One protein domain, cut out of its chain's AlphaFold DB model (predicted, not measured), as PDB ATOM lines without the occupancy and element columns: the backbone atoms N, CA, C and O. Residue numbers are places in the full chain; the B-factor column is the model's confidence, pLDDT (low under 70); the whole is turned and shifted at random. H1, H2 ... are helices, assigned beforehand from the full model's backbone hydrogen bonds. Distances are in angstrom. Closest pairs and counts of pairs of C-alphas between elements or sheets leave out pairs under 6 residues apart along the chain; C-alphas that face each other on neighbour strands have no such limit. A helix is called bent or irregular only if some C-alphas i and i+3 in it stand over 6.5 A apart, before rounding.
ATOM      1  N   ASP A   2      63.143  14.778   8.188       71.50
ATOM      2  CA  ASP A   2      62.520  15.427   7.019       71.50
ATOM      3  C   ASP A   2      61.788  14.476   6.048       71.50
ATOM      4  O   ASP A   2      60.705  14.778   5.555       71.50
ATOM      5  N   LEU A   3      62.314  13.264   5.835       84.81
ATOM      6  CA  LEU A   3      61.837  12.366   4.775       84.81
ATOM      7  C   LEU A   3      60.338  12.031   4.859       84.81
ATOM      8  O   LEU A   3      59.674  11.954   3.832       84.81
ATOM      9  N   ARG A   4      59.787  11.849   6.066       81.56
ATOM     10  CA  ARG A   4      58.358  11.529   6.249       81.56
ATOM     11  C   ARG A   4      57.453  12.704   5.880       81.56
ATOM     12  O   ARG A   4      56.421  12.502   5.247       81.56
ATOM     13  N   LEU A   5      57.854  13.916   6.253       84.81
ATOM     14  CA  LEU A   5      57.122  15.141   5.940       84.81
ATOM     15  C   LEU A   5      57.203  15.454   4.443       84.81
ATOM     16  O   LEU A   5      56.192  15.759   3.811       84.81
ATOM     17  N   SER A   6      58.396  15.308   3.866       86.69
ATOM     18  CA  SER A   6      58.636  15.447   2.432       86.69
ATOM     19  C   SER A   6      57.837  14.417   1.622       86.69
ATOM     20  O   SER A   6      57.139  14.784   0.681       86.69
ATOM     21  N   ALA A   7      57.831  13.144   2.033       86.75
ATOM     22  CA  ALA A   7      57.027  12.104   1.391       86.75
ATOM     23  C   ALA A   7      55.523  12.407   1.466       86.75
ATOM     24  O   ALA A   7      54.835  12.322   0.451       86.75
ATOM     25  N   ALA A   8      55.014  12.820   2.634       84.81
ATOM     26  CA  ALA A   8      53.618  13.227   2.777       84.81
ATOM     27  C   ALA A   8      53.281  14.394   1.836       84.81
ATOM     28  O   ALA A   8      52.288  14.339   1.116       84.81
ATOM     29  N   THR A   9      54.145  15.410   1.778       87.12
ATOM     30  CA  THR A   9      53.992  16.556   0.869       87.12
ATOM     31  C   THR A   9      53.887  16.109  -0.584       87.12
ATOM     32  O   THR A   9      52.951  16.505  -1.273       87.12
ATOM     33  N   LEU A  10      54.795  15.244  -1.039       89.06
ATOM     34  CA  LEU A  10      54.796  14.745  -2.414       89.06
ATOM     35  C   LEU A  10      53.529  13.953  -2.743       89.06
ATOM     36  O   LEU A  10      52.964  14.131  -3.824       89.06
ATOM     37  N   VAL A  11      53.055  13.118  -1.815       86.31
ATOM     38  CA  VAL A  11      51.798  12.378  -1.983       86.31
ATOM     39  C   VAL A  11      50.639  13.353  -2.147       86.31
ATOM     40  O   VAL A  11      49.917  13.264  -3.137       86.31
ATOM     41  N   PHE A  12      50.492  14.326  -1.245       89.31
ATOM     42  CA  PHE A  12      49.412  15.310  -1.326       89.31
ATOM     43  C   PHE A  12      49.496  16.181  -2.580       89.31
ATOM     44  O   PHE A  12      48.474  16.410  -3.218       89.31
ATOM     45  N   GLN A  13      50.688  16.620  -2.986       89.31
ATOM     46  CA  GLN A  13      50.875  17.389  -4.218       89.31
ATOM     47  C   GLN A  13      50.508  16.581  -5.463       89.31
ATOM     48  O   GLN A  13      49.777  17.070  -6.323       89.31
ATOM     49  N   THR A  14      50.967  15.331  -5.541       89.25
ATOM     50  CA  THR A  14      50.615  14.421  -6.639       89.25
ATOM     51  C   THR A  14      49.110  14.199  -6.677       89.25
ATOM     52  O   THR A  14      48.499  14.210  -7.744       89.25
ATOM     53  N   PHE A  15      48.495  14.046  -5.508       86.69
ATOM     54  CA  PHE A  15      47.065  13.850  -5.390       86.69
ATOM     55  C   PHE A  15      46.280  15.081  -5.846       86.69
ATOM     56  O   PHE A  15      45.386  14.951  -6.671       86.69
ATOM     57  N   LEU A  16      46.671  16.278  -5.401       86.75
ATOM     58  CA  LEU A  16      46.080  17.554  -5.814       86.75
ATOM     59  C   LEU A  16      46.186  17.779  -7.324       86.75
ATOM     60  O   LEU A  16      45.212  18.194  -7.948       86.75
ATOM     61  N   HIS A  17      47.341  17.476  -7.921       89.50
ATOM     62  CA  HIS A  17      47.549  17.624  -9.361       89.50
ATOM     63  C   HIS A  17      46.642  16.691 -10.172       89.50
ATOM     64  O   HIS A  17      46.149  17.053 -11.239       89.50
ATOM     65  N   ASN A  18      46.399  15.484  -9.657       88.56
ATOM     66  CA  ASN A  18      45.659  14.447 -10.365       88.56
ATOM     67  C   ASN A  18      44.212  14.288  -9.874       88.56
ATOM     68  O   ASN A  18      43.503  13.408 -10.354       88.56
ATOM     69  N   ILE A  19      43.726  15.138  -8.968       87.56
ATOM     70  CA  ILE A  19      42.416  14.928  -8.339       87.56
ATOM     71  C   ILE A  19      41.259  15.022  -9.338       87.56
ATOM     72  O   ILE A  19      40.296  14.267  -9.249       87.56
ATOM     73  N   THR A  20      41.375  15.905 -10.329       85.56
ATOM     74  CA  THR A  20      40.379  16.080 -11.392       85.56
ATOM     75  C   THR A  20      40.309  14.873 -12.338       85.56
ATOM     76  O   THR A  20      39.203  14.360 -12.540       85.56
ATOM     77  N   PRO A  21      41.425  14.370 -12.912       87.06
ATOM     78  CA  PRO A  21      41.379  13.162 -13.738       87.06
ATOM     79  C   PRO A  21      41.021  11.900 -12.939       87.06
ATOM     80  O   PRO A  21      40.268  11.069 -13.446       87.06
ATOM     81  N   LEU A  22      41.487  11.775 -11.688       86.56
ATOM     82  CA  LEU A  22      41.151  10.649 -10.806       86.56
ATOM     83  C   LEU A  22      39.670  10.654 -10.410       86.56
ATOM     84  O   LEU A  22      39.025   9.611 -10.430       86.56
ATOM     85  N   GLY A  23      39.116  11.830 -10.113       83.38
ATOM     86  CA  GLY A  23      37.732  12.003  -9.677       83.38
ATOM     87  C   GLY A  23      36.673  11.591 -10.700       83.38
ATOM     88  O   GLY A  23      35.522  11.366 -10.341       83.38
ATOM     89  N   GLY A  24      37.049  11.502 -11.979       83.19
ATOM     90  CA  GLY A  24      36.174  11.027 -13.048       83.19
ATOM     91  C   GLY A  24      36.213   9.519 -13.291       83.19
ATOM     92  O   GLY A  24      35.507   9.061 -14.183       83.19
ATOM     93  N   GLN A  25      37.048   8.765 -12.571       89.38
ATOM     94  CA  GLN A  25      37.175   7.324 -12.777       89.38
ATOM     95  C   GLN A  25      36.081   6.545 -12.029       89.38
ATOM     96  O   GLN A  25      35.725   6.905 -10.899       89.38
ATOM     97  N   PRO A  26      35.575   5.435 -12.599       89.00
ATOM     98  CA  PRO A  26      34.714   4.507 -11.874       89.00
ATOM     99  C   PRO A  26      35.406   3.997 -10.604       89.00
ATOM    100  O   PRO A  26      36.592   3.674 -10.619       89.00
ATOM    101  N   GLY A  27      34.674   3.927  -9.492       89.25
ATOM    102  CA  GLY A  27      35.216   3.455  -8.212       89.25
ATOM    103  C   GLY A  27      36.056   4.481  -7.441       89.25
ATOM    104  O   GLY A  27      36.509   4.174  -6.335       89.25
ATOM    105  N   PHE A  28      36.223   5.709  -7.952       92.69
ATOM    106  CA  PHE A  28      36.904   6.784  -7.222       92.69
ATOM    107  C   PHE A  28      36.301   7.021  -5.829       92.69
ATOM    108  O   PHE A  28      37.034   7.271  -4.880       92.69
ATOM    109  N   ASN A  29      34.981   6.887  -5.680       92.81
ATOM    110  CA  ASN A  29      34.289   6.992  -4.396       92.81
ATOM    111  C   ASN A  29      34.826   5.996  -3.352       92.81
ATOM    112  O   ASN A  29      35.080   6.383  -2.216       92.81
ATOM    113  N   VAL A  30      35.044   4.733  -3.730       93.81
ATOM    114  CA  VAL A  30      35.568   3.702  -2.819       93.81
ATOM    115  C   VAL A  30      36.993   4.044  -2.405       93.81
ATOM    116  O   VAL A  30      37.323   4.037  -1.220       93.81
ATOM    117  N   PHE A  31      37.821   4.397  -3.385       93.56
ATOM    118  CA  PHE A  31      39.195   4.813  -3.146       93.56
ATOM    119  C   PHE A  31      39.275   6.047  -2.237       93.56
ATOM    120  O   PHE A  31      40.051   6.067  -1.284       93.56
ATOM    121  N   TRP A  32      38.435   7.051  -2.481       94.38
ATOM    122  CA  TRP A  32      38.364   8.261  -1.672       94.38
ATOM    123  C   TRP A  32      38.014   7.957  -0.213       94.38
ATOM    124  O   TRP A  32      38.674   8.456   0.694       94.38
ATOM    125  N   LEU A  33      37.033   7.086   0.037       92.81
ATOM    126  CA  LEU A  33      36.675   6.680   1.400       92.81
ATOM    127  C   LEU A  33      37.810   5.902   2.093       92.81
ATOM    128  O   LEU A  33      38.054   6.099   3.283       92.81
ATOM    129  N   GLN A  34      38.558   5.069   1.362       93.31
ATOM    130  CA  GLN A  34      39.761   4.414   1.898       93.31
ATOM    131  C   GLN A  34      40.875   5.419   2.219       93.31
ATOM    132  O   GLN A  34      41.554   5.303   3.246       93.31
ATOM    133  N   PHE A  35      41.054   6.428   1.363       92.31
ATOM    134  CA  PHE A  35      41.979   7.525   1.608       92.31
ATOM    135  C   PHE A  35      41.588   8.297   2.875       92.31
ATOM    136  O   PHE A  35      42.439   8.486   3.743       92.31
ATOM    137  N   LEU A  36      40.307   8.645   3.053       92.31
ATOM    138  CA  LEU A  36      39.810   9.276   4.283       92.31
ATOM    139  C   LEU A  36      40.125   8.445   5.528       92.31
ATOM    140  O   LEU A  36      40.633   8.992   6.503       92.31
ATOM    141  N   GLY A  37      39.914   7.127   5.478       90.56
ATOM    142  CA  GLY A  37      40.268   6.233   6.584       90.56
ATOM    143  C   GLY A  37      41.772   6.200   6.887       90.56
ATOM    144  O   GLY A  37      42.178   5.971   8.026       90.56
ATOM    145  N   SER A  38      42.624   6.469   5.894       89.62
ATOM    146  CA  SER A  38      44.065   6.641   6.118       89.62
ATOM    147  C   SER A  38      44.355   7.970   6.815       89.62
ATOM    148  O   SER A  38      45.102   7.996   7.790       89.62
ATOM    149  N   ILE A  39      43.725   9.059   6.371       89.69
ATOM    150  CA  ILE A  39      43.873  10.398   6.959       89.69
ATOM    151  C   ILE A  39      43.384  10.447   8.411       89.69
ATOM    152  O   ILE A  39      44.069  11.008   9.265       89.69
ATOM    153  N   GLU A  40      42.256   9.806   8.712       90.06
ATOM    154  CA  GLU A  40      41.702   9.682  10.064       90.06
ATOM    155  C   GLU A  40      42.739   9.140  11.058       90.06
ATOM    156  O   GLU A  40      42.902   9.688  12.148       90.06
ATOM    157  N   ARG A  41      43.503   8.109  10.672       86.44
ATOM    158  CA  ARG A  41      44.544   7.513  11.529       86.44
ATOM    159  C   ARG A  41      45.657   8.502  11.865       86.44
ATOM    160  O   ARG A  41      46.146   8.500  12.992       86.44
ATOM    161  N   TYR A  42      46.039   9.356  10.915       83.56
ATOM    162  CA  TYR A  42      47.048  10.395  11.141       83.56
ATOM    163  C   TYR A  42      46.504  11.570  11.959       83.56
ATOM    164  O   TYR A  42      47.246  12.162  12.741       83.56
ATOM    165  N   MET A  43      45.221  11.906  11.801       85.00
ATOM    166  CA  MET A  43      44.586  13.017  12.518       85.00
ATOM    167  C   MET A  43      44.123  12.664  13.937       85.00
ATOM    168  O   MET A  43      44.021  13.566  14.766       85.00
ATOM    169  N   ARG A  44      43.849  11.384  14.223       81.56
ATOM    170  CA  ARG A  44      43.493  10.882  15.564       81.56
ATOM    171  C   ARG A  44      44.725  10.580  16.428       81.56
ATOM    172  O   ARG A  44      44.585  10.344  17.625       81.56
ATOM    173  N   ALA A  45      45.926  10.590  15.848       73.19
ATOM    174  CA  ALA A  45      47.154  10.461  16.621       73.19
ATOM    175  C   ALA A  45      47.238  11.611  17.651       73.19
ATOM    176  O   ALA A  45      47.101  12.777  17.266       73.19
ATOM    177  N   PRO A  46      47.421  11.312  18.952       60.94
ATOM    178  CA  PRO A  46      47.430  12.333  19.989       60.94
ATOM    179  C   PRO A  46      48.573  13.313  19.743       60.94
ATOM    180  O   PRO A  46      49.735  12.919  19.652       60.94
ATOM    181  N   THR A  47      48.242  14.600  19.659       60.84
ATOM    182  CA  THR A  47      49.217  15.684  19.460       60.84
ATOM    183  C   THR A  47      50.149  15.851  20.667       60.84
ATOM    184  O   THR A  47      51.221  16.427  20.529       60.84
ATOM    185  N   ASP A  48      49.765  15.294  21.822       60.97
ATOM    186  CA  ASP A  48      50.539  15.239  23.072       60.97
ATOM    187  C   ASP A  48      51.520  14.047  23.126       60.97
ATOM    188  O   ASP A  48      51.959  13.600  24.183       60.97
ATOM    189  N   THR A  49      51.865  13.464  21.974       61.78
ATOM    190  CA  THR A  49      52.983  12.520  21.940       61.78
ATOM    191  C   THR A  49      54.289  13.289  22.123       61.78
ATOM    192  O   THR A  49      54.552  14.271  21.432       61.78
ATOM    193  N   THR A  50      55.171  12.800  23.003       66.12
ATOM    194  CA  THR A  50      56.549  13.313  23.171       66.12
ATOM    195  C   THR A  50      57.329  13.345  21.842       66.12
ATOM    196  O   THR A  50      58.316  14.070  21.696       66.12
ATOM    197  N   ASP A  51      56.863  12.592  20.842       77.69
ATOM    198  CA  ASP A  51      57.341  12.642  19.468       77.69
ATOM    199  C   ASP A  51      56.847  13.899  18.726       77.69
ATOM    200  O   ASP A  51      55.834  13.911  18.020       77.69
ATOM    201  N   ARG A  52      57.648  14.965  18.826       80.88
ATOM    202  CA  ARG A  52      57.451  16.231  18.096       80.88
ATOM    203  C   ARG A  52      57.288  16.037  16.584       80.88
ATOM    204  O   ARG A  52      56.631  16.853  15.942       80.88
ATOM    205  N   MET A  53      57.883  14.993  15.999       80.81
ATOM    206  CA  MET A  53      57.772  14.734  14.561       80.81
ATOM    207  C   MET A  53      56.390  14.190  14.202       80.81
ATOM    208  O   MET A  53      55.832  14.590  13.181       80.81
ATOM    209  N   ALA A  54      55.828  13.310  15.034       81.50
ATOM    210  CA  ALA A  54      54.472  12.803  14.850       81.50
ATOM    211  C   ALA A  54      53.447  13.943  14.941       81.50
ATOM    212  O   ALA A  54      52.620  14.090  14.041       81.50
ATOM    213  N   ALA A  55      53.583  14.817  15.943       83.44
ATOM    214  CA  ALA A  55      52.741  16.004  16.081       83.44
ATOM    215  C   ALA A  55      52.830  16.928  14.849       83.44
ATOM    216  O   ALA A  55      51.803  17.353  14.313       83.44
ATOM    217  N   GLN A  56      54.042  17.191  14.343       85.56
ATOM    218  CA  GLN A  56      54.233  18.007  13.140       85.56
ATOM    219  C   GLN A  56      53.625  17.355  11.891       85.56
ATOM    220  O   GLN A  56      53.013  18.041  11.072       85.56
ATOM    221  N   LEU A  57      53.758  16.034  11.741       87.25
ATOM    222  CA  LEU A  57      53.163  15.302  10.628       87.25
ATOM    223  C   LEU A  57      51.634  15.379  10.667       87.25
ATOM    224  O   LEU A  57      51.022  15.626   9.631       87.25
ATOM    225  N   THR A  58      51.016  15.234  11.840       87.44
ATOM    226  CA  THR A  58      49.563  15.377  12.008       87.44
ATOM    227  C   THR A  58      49.081  16.766  11.595       87.44
ATOM    228  O   THR A  58      48.111  16.867  10.839       87.44
ATOM    229  N   VAL A  59      49.768  17.834  12.014       87.12
ATOM    230  CA  VAL A  59      49.450  19.209  11.581       87.12
ATOM    231  C   VAL A  59      49.567  19.336  10.062       87.12
ATOM    232  O   VAL A  59      48.646  19.818   9.406       87.12
ATOM    233  N   HIS A  60      50.657  18.834   9.481       89.00
ATOM    234  CA  HIS A  60      50.900  18.920   8.041       89.00
ATOM    235  C   HIS A  60      49.856  18.165   7.213       89.00
ATOM    236  O   HIS A  60      49.334  18.692   6.232       89.00
ATOM    237  N   VAL A  61      49.518  16.941   7.618       89.62
ATOM    238  CA  VAL A  61      48.466  16.127   6.993       89.62
ATOM    239  C   VAL A  61      47.111  16.832   7.098       89.62
ATOM    240  O   VAL A  61      46.361  16.851   6.124       89.62
ATOM    241  N   THR A  62      46.822  17.460   8.243       89.25
ATOM    242  CA  THR A  62      45.580  18.215   8.467       89.25
ATOM    243  C   THR A  62      45.439  19.378   7.485       89.25
ATOM    244  O   THR A  62      44.411  19.507   6.818       89.25
ATOM    245  N   GLU A  63      46.484  20.189   7.338       89.31
ATOM    246  CA  GLU A  63      46.463  21.352   6.445       89.31
ATOM    247  C   GLU A  63      46.396  20.953   4.964       89.31
ATOM    248  O   GLU A  63      45.612  21.516   4.196       89.31
ATOM    249  N   ASN A  64      47.142  19.924   4.550       91.31
ATOM    250  CA  ASN A  64      47.065  19.434   3.172       91.31
ATOM    251  C   ASN A  64      45.695  18.823   2.847       91.31
ATOM    252  O   ASN A  64      45.176  19.021   1.748       91.31
ATOM    253  N   PHE A  65      45.075  18.124   3.800       91.81
ATOM    254  CA  PHE A  65      43.728  17.590   3.626       91.81
ATOM    255  C   PHE A  65      42.679  18.700   3.452       91.81
ATOM    256  O   PHE A  65      41.817  18.592   2.580       91.81
ATOM    257  N   LYS A  66      42.782  19.804   4.206       91.06
ATOM    258  CA  LYS A  66      41.917  20.987   4.020       91.06
ATOM    259  C   LYS A  66      42.037  21.554   2.605       91.06
ATOM    260  O   LYS A  66      41.018  21.816   1.965       91.06
ATOM    261  N   ASN A  67      43.260  21.674   2.087       91.06
ATOM    262  CA  ASN A  67      43.492  22.115   0.709       91.06
ATOM    263  C   ASN A  67      42.868  21.159  -0.314       91.06
ATOM    264  O   ASN A  67      42.278  21.601  -1.296       91.06
ATOM    265  N   LEU A  68      42.953  19.854  -0.069       91.69
ATOM    266  CA  LEU A  68      42.370  18.843  -0.945       91.69
ATOM    267  C   LEU A  68      40.840  18.909  -0.975       91.69
ATOM    268  O   LEU A  68      40.257  18.939  -2.059       91.69
ATOM    269  N   MET A  69      40.202  19.017   0.193       91.62
ATOM    270  CA  MET A  69      38.758  19.247   0.312       91.62
ATOM    271  C   MET A  69      38.323  20.494  -0.465       91.62
ATOM    272  O   MET A  69      37.353  20.452  -1.223       91.62
ATOM    273  N   LEU A  70      39.073  21.589  -0.316       89.62
ATOM    274  CA  LEU A  70      38.813  22.851  -1.005       89.62
ATOM    275  C   LEU A  70      38.923  22.706  -2.528       89.62
ATOM    276  O   LEU A  70      38.021  23.130  -3.249       89.62
ATOM    277  N   VAL A  71      40.001  22.092  -3.026       89.88
ATOM    278  CA  VAL A  71      40.206  21.895  -4.467       89.88
ATOM    279  C   VAL A  71      39.115  21.007  -5.054       89.88
ATOM    280  O   VAL A  71      38.556  21.366  -6.084       89.88
ATOM    281  N   MET A  72      38.764  19.899  -4.399       91.44
ATOM    282  CA  MET A  72      37.711  18.995  -4.875       91.44
ATOM    283  C   MET A  72      36.332  19.655  -4.924       91.44
ATOM    284  O   MET A  72      35.553  19.388  -5.842       91.44
ATOM    285  N   ALA A  73      36.026  20.518  -3.951       88.88
ATOM    286  CA  ALA A  73      34.799  21.305  -3.961       88.88
ATOM    287  C   ALA A  73      34.808  22.332  -5.105       88.88
ATOM    288  O   ALA A  73      33.842  22.418  -5.862       88.88
ATOM    289  N   ALA A  74      35.913  23.066  -5.276       87.50
ATOM    290  CA  ALA A  74      36.045  24.106  -6.294       87.50
ATOM    291  C   ALA A  74      36.066  23.560  -7.732       87.50
ATOM    292  O   ALA A  74      35.512  24.189  -8.632       87.50
ATOM    293  N   SER A  75      36.675  22.394  -7.956       88.94
ATOM    294  CA  SER A  75      36.738  21.733  -9.268       88.94
ATOM    295  C   SER A  75      35.494  20.903  -9.592       88.94
ATOM    296  O   SER A  75      35.387  20.352 -10.686       88.94
ATOM    297  N   GLY A  76      34.546  20.790  -8.654       89.56
ATOM    298  CA  GLY A  76      33.326  20.006  -8.834       89.56
ATOM    299  C   GLY A  76      33.543  18.489  -8.835       89.56
ATOM    300  O   GLY A  76      32.624  17.754  -9.196       89.56
ATOM    301  N   VAL A  77      34.716  18.001  -8.408       92.38
ATOM    302  CA  VAL A  77      35.037  16.563  -8.361       92.38
ATOM    303  C   VAL A  77      34.032  15.792  -7.510       92.38
ATOM    304  O   VAL A  77      33.584  14.729  -7.930       92.38
ATOM    305  N   PHE A  78      33.614  16.335  -6.362       92.69
ATOM    306  CA  PHE A  78      32.599  15.682  -5.527       92.69
ATOM    307  C   PHE A  78      31.294  15.428  -6.280       92.69
ATOM    308  O   PHE A  78      30.729  14.344  -6.168       92.69
ATOM    309  N   ARG A  79      30.837  16.400  -7.078       91.81
ATOM    310  CA  ARG A  79      29.604  16.276  -7.862       91.81
ATOM    311  C   ARG A  79      29.749  15.194  -8.927       91.81
ATOM    312  O   ARG A  79      28.953  14.266  -8.957       91.81
ATOM    313  N   LYS A  80      30.821  15.260  -9.718       91.06
ATOM    314  CA  LYS A  80      31.101  14.298 -10.792       91.06
ATOM    315  C   LYS A  80      31.245  12.864 -10.270       91.06
ATOM    316  O   LYS A  80      30.698  11.922 -10.844       91.06
ATOM    317  N   ALA A  81      31.962  12.690  -9.163       92.44
ATOM    318  CA  ALA A  81      32.118  11.389  -8.525       92.44
ATOM    319  C   ALA A  81      30.789  10.869  -7.950       92.44
ATOM    320  O   ALA A  81      30.528   9.664  -7.989       92.44
ATOM    321  N   SER A  82      29.932  11.770  -7.458       93.19
ATOM    322  CA  SER A  82      28.599  11.409  -6.969       93.19
ATOM    323  C   SER A  82      27.684  10.951  -8.101       93.19
ATOM    324  O   SER A  82      27.052   9.909  -7.987       93.19
ATOM    325  N   GLU A  83      27.687  11.661  -9.233       91.50
ATOM    326  CA  GLU A  83      26.958  11.273 -10.449       91.50
ATOM    327  C   GLU A  83      27.411   9.902 -10.972       91.50
ATOM    328  O   GLU A  83      26.588   9.074 -11.343       91.50
ATOM    329  N   THR A  84      28.720   9.636 -10.946       91.12
ATOM    330  CA  THR A  84      29.295   8.375 -11.446       91.12
ATOM    331  C   THR A  84      28.983   7.183 -10.536       91.12
ATOM    332  O   THR A  84      28.791   6.069 -11.016       91.12
ATOM    333  N   SER A  85      28.961   7.390  -9.217       91.50
ATOM    334  CA  SER A  85      28.760   6.316  -8.231       91.50
ATOM    335  C   SER A  85      27.315   6.161  -7.749       91.50
ATOM    336  O   SER A  85      26.991   5.155  -7.120       91.50
ATOM    337  N   GLY A  86      26.453   7.150  -8.003       91.56
ATOM    338  CA  GLY A  86      25.090   7.218  -7.472       91.56
ATOM    339  C   GLY A  86      25.013   7.507  -5.966       91.56
ATOM    340  O   GLY A  86      23.956   7.322  -5.370       91.56
ATOM    341  N   GLN A  87      26.114   7.923  -5.335       91.19
ATOM    342  CA  GLN A  87      26.201   8.214  -3.900       91.19
ATOM    343  C   GLN A  87      26.622   9.664  -3.683       91.19
ATOM    344  O   GLN A  87      27.519  10.137  -4.370       91.19
ATOM    345  N   ASP A  88      26.044  10.357  -2.700       94.00
ATOM    346  CA  ASP A  88      26.492  11.709  -2.348       94.00
ATOM    347  C   ASP A  88      27.842  11.657  -1.616       94.00
ATOM    348  O   ASP A  88      27.928  11.516  -0.390       94.00
ATOM    349  N   LEU A  89      28.918  11.761  -2.394       94.19
ATOM    350  CA  LEU A  89      30.279  11.631  -1.894       94.19
ATOM    351  C   LEU A  89      30.649  12.768  -0.941       94.19
ATOM    352  O   LEU A  89      31.409  12.542   0.000       94.19
ATOM    353  N   LEU A  90      30.133  13.980  -1.160       92.94
ATOM    354  CA  LEU A  90      30.437  15.121  -0.297       92.94
ATOM    355  C   LEU A  90      29.809  14.928   1.083       92.94
ATOM    356  O   LEU A  90      30.487  15.109   2.092       92.94
ATOM    357  N   THR A  91      28.544  14.505   1.126       92.69
ATOM    358  CA  THR A  91      27.858  14.201   2.386       92.69
ATOM    359  C   THR A  91      28.542  13.056   3.128       92.69
ATOM    360  O   THR A  91      28.838  13.199   4.313       92.69
ATOM    361  N   LEU A  92      28.894  11.962   2.439       93.81
ATOM    362  CA  LEU A  92      29.652  10.859   3.045       93.81
ATOM    363  C   LEU A  92      31.007  11.322   3.593       93.81
ATOM    364  O   LEU A  92      31.397  10.936   4.693       93.81
ATOM    365  N   THR A  93      31.705  12.185   2.854       93.62
ATOM    366  CA  THR A  93      32.984  12.755   3.288       93.62
ATOM    367  C   THR A  93      32.821  13.542   4.582       93.62
ATOM    368  O   THR A  93      33.600  13.344   5.512       93.62
ATOM    369  N   TRP A  94      31.798  14.395   4.674       92.00
ATOM    370  CA  TRP A  94      31.539  15.154   5.894       92.00
ATOM    371  C   TRP A  94      31.157  14.268   7.074       92.00
ATOM    372  O   TRP A  94      31.683  14.492   8.158       92.00
ATOM    373  N   SER A  95      30.347  13.229   6.862       92.75
ATOM    374  CA  SER A  95      30.029  12.250   7.909       92.75
ATOM    375  C   SER A  95      31.284  11.586   8.478       92.75
ATOM    376  O   SER A  95      31.407  11.421   9.691       92.75
ATOM    377  N   VAL A  96      32.243  11.232   7.615       91.62
ATOM    378  CA  VAL A  96      33.519  10.651   8.048       91.62
ATOM    379  C   VAL A  96      34.363  11.696   8.780       91.62
ATOM    380  O   VAL A  96      34.821  11.418   9.881       91.62
ATOM    381  N   VAL A  97      34.515  12.913   8.245       90.50
ATOM    382  CA  VAL A  97      35.277  14.000   8.895       90.50
ATOM    383  C   VAL A  97      34.726  14.345  10.282       90.50
ATOM    384  O   VAL A  97      35.497  14.443  11.238       90.50
ATOM    385  N   ASP A  98      33.407  14.457  10.421       89.75
ATOM    386  CA  ASP A  98      32.753  14.772  11.696       89.75
ATOM    387  C   ASP A  98      32.982  13.699  12.763       89.75
ATOM    388  O   ASP A  98      32.990  14.010  13.954       89.75
ATOM    389  N   SER A  99      33.221  12.448  12.358       90.00
ATOM    390  CA  SER A  99      33.465  11.343  13.290       90.00
ATOM    391  C   SER A  99      34.815  11.421  14.017       90.00
ATOM    392  O   SER A  99      34.975  10.811  15.075       90.00
ATOM    393  N   PHE A 100      35.803  12.146  13.473       87.31
ATOM    394  CA  PHE A 100      37.135  12.242  14.083       87.31
ATOM    395  C   PHE A 100      37.610  13.672  14.337       87.31
ATOM    396  O   PHE A 100      38.364  13.881  15.287       87.31
ATOM    397  N   ARG A 101      37.187  14.654  13.533       85.12
ATOM    398  CA  ARG A 101      37.579  16.068  13.656       85.12
ATOM    399  C   ARG A 101      36.424  17.001  13.256       85.12
ATOM    400  O   ARG A 101      36.488  17.644  12.205       85.12
ATOM    401  N   PRO A 102      35.368  17.125  14.083       85.12
ATOM    402  CA  PRO A 102      34.248  18.033  13.804       85.12
ATOM    403  C   PRO A 102      34.675  19.514  13.761       85.12
ATOM    404  O   PRO A 102      34.057  20.333  13.079       85.12
ATOM    405  N   ASP A 103      35.780  19.861  14.427       84.25
ATOM    406  CA  ASP A 103      36.424  21.177  14.355       84.25
ATOM    407  C   ASP A 103      36.917  21.513  12.939       84.25
ATOM    408  O   ASP A 103      36.862  22.668  12.513       84.25
ATOM    409  N   LEU A 104      37.362  20.510  12.177       84.44
ATOM    410  CA  LEU A 104      37.846  20.698  10.811       84.44
ATOM    411  C   LEU A 104      36.708  21.085   9.869       84.44
ATOM    412  O   LEU A 104      36.897  21.928   8.989       84.44
ATOM    413  N   ARG A 105      35.512  20.523  10.083       83.38
ATOM    414  CA  ARG A 105      34.315  20.915   9.339       83.38
ATOM    415  C   ARG A 105      34.023  22.396   9.568       83.38
ATOM    416  O   ARG A 105      33.915  23.130   8.593       83.38
ATOM    417  N   GLN A 106      34.001  22.850  10.824       82.38
ATOM    418  CA  GLN A 106      33.763  24.259  11.176       82.38
ATOM    419  C   GLN A 106      34.774  25.210  10.526       82.38
ATOM    420  O   GLN A 106      34.392  26.245   9.985       82.38
ATOM    421  N   GLN A 107      36.056  24.833  10.493       81.88
ATOM    422  CA  GLN A 107      37.097  25.617   9.816       81.88
ATOM    423  C   GLN A 107      36.879  25.730   8.297       81.88
ATOM    424  O   GLN A 107      37.332  26.693   7.679       81.88
ATOM    425  N   LEU A 108      36.188  24.765   7.687       77.75
ATOM    426  CA  LEU A 108      35.868  24.737   6.259       77.75
ATOM    427  C   LEU A 108      34.468  25.294   5.940       77.75
ATOM    428  O   LEU A 108      34.141  25.448   4.766       77.75
ATOM    429  N   HIS A 109      33.635  25.637   6.930       62.94
ATOM    430  CA  HIS A 109      32.256  26.111   6.702       62.94
ATOM    431  C   HIS A 109      32.165  27.413   5.880       62.94
ATOM    432  O   HIS A 109      31.122  27.676   5.290       62.94
TER     433      HIS A 109
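Overview. This is residues 2 to 109 of the 161 residues of the protein "Hypothetical protein" of Lotharella globosa (UniProt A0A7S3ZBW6). Four helices run roughly lengthwise in an elongated bundle: the hairpin H2 and H3 lies in the middle, H1 packs on H3, and H5 packs on H2. Short H4 crosses one end, and short H6 folds back from H5 towards H3. The 108 printed residues hold six named helices, H1 to H6 in chain order, and no named strand: all helix. The whole is compact, with a radius of gyration of the C-alphas of 14.1 A, and spans 45 by 27 by 21 A.

Arrangement. Start at H1, residues 2 to 23, irregular with a kink of 49 degrees near residue 17; C-alphas 17 and 20 are 7.6 A apart. It touches H3, residues 52 to 74, the same way at a shallow tilt of 14 degrees; their closest C-alphas, Leu 5 and Leu 57, are 6.1 A apart. H2, residues 28 to 43, touches H3 with residues 39 to 43 alone, closest at C-alphas Met 43 and Thr 58, 5.5 A. H5, residues 89 to 100, touches H2 at a shallow tilt of 17 degrees, closest at C-alphas Glu 40 and Phe 100, 6.6 A. H4, residues 77 to 85, touches H1, closest at C-alphas Gly 23 and Val 77, 5.5 A. H6, residues 102 to 108, touches H5, closest at C-alphas Asp 98 and Arg 105, 6.8 A. Every O i to N i+4 pair is within hydrogen-bond range in H3, H4 and H6; H1 has 16 of 18, H2 10 of 12, H5 7 of 8.

Along the chain. Find C-alpha 2 at (62.520, 15.427, 7.019), where H1 begins its 30.1 A. H2 measures 22.1 A, H3 33.4 A and H5 17.4 A; H4 and H6 are shorter. H6 ends at C-alpha 108, (35.868, 24.737, 6.259).

Size, cuts and confidence. The farthest C-alphas, Thr 50 and Glu 83, are 44.8 A apart. The printed part has no cut and no long link. Residues 46 to 50 and 109 have pLDDT under 70.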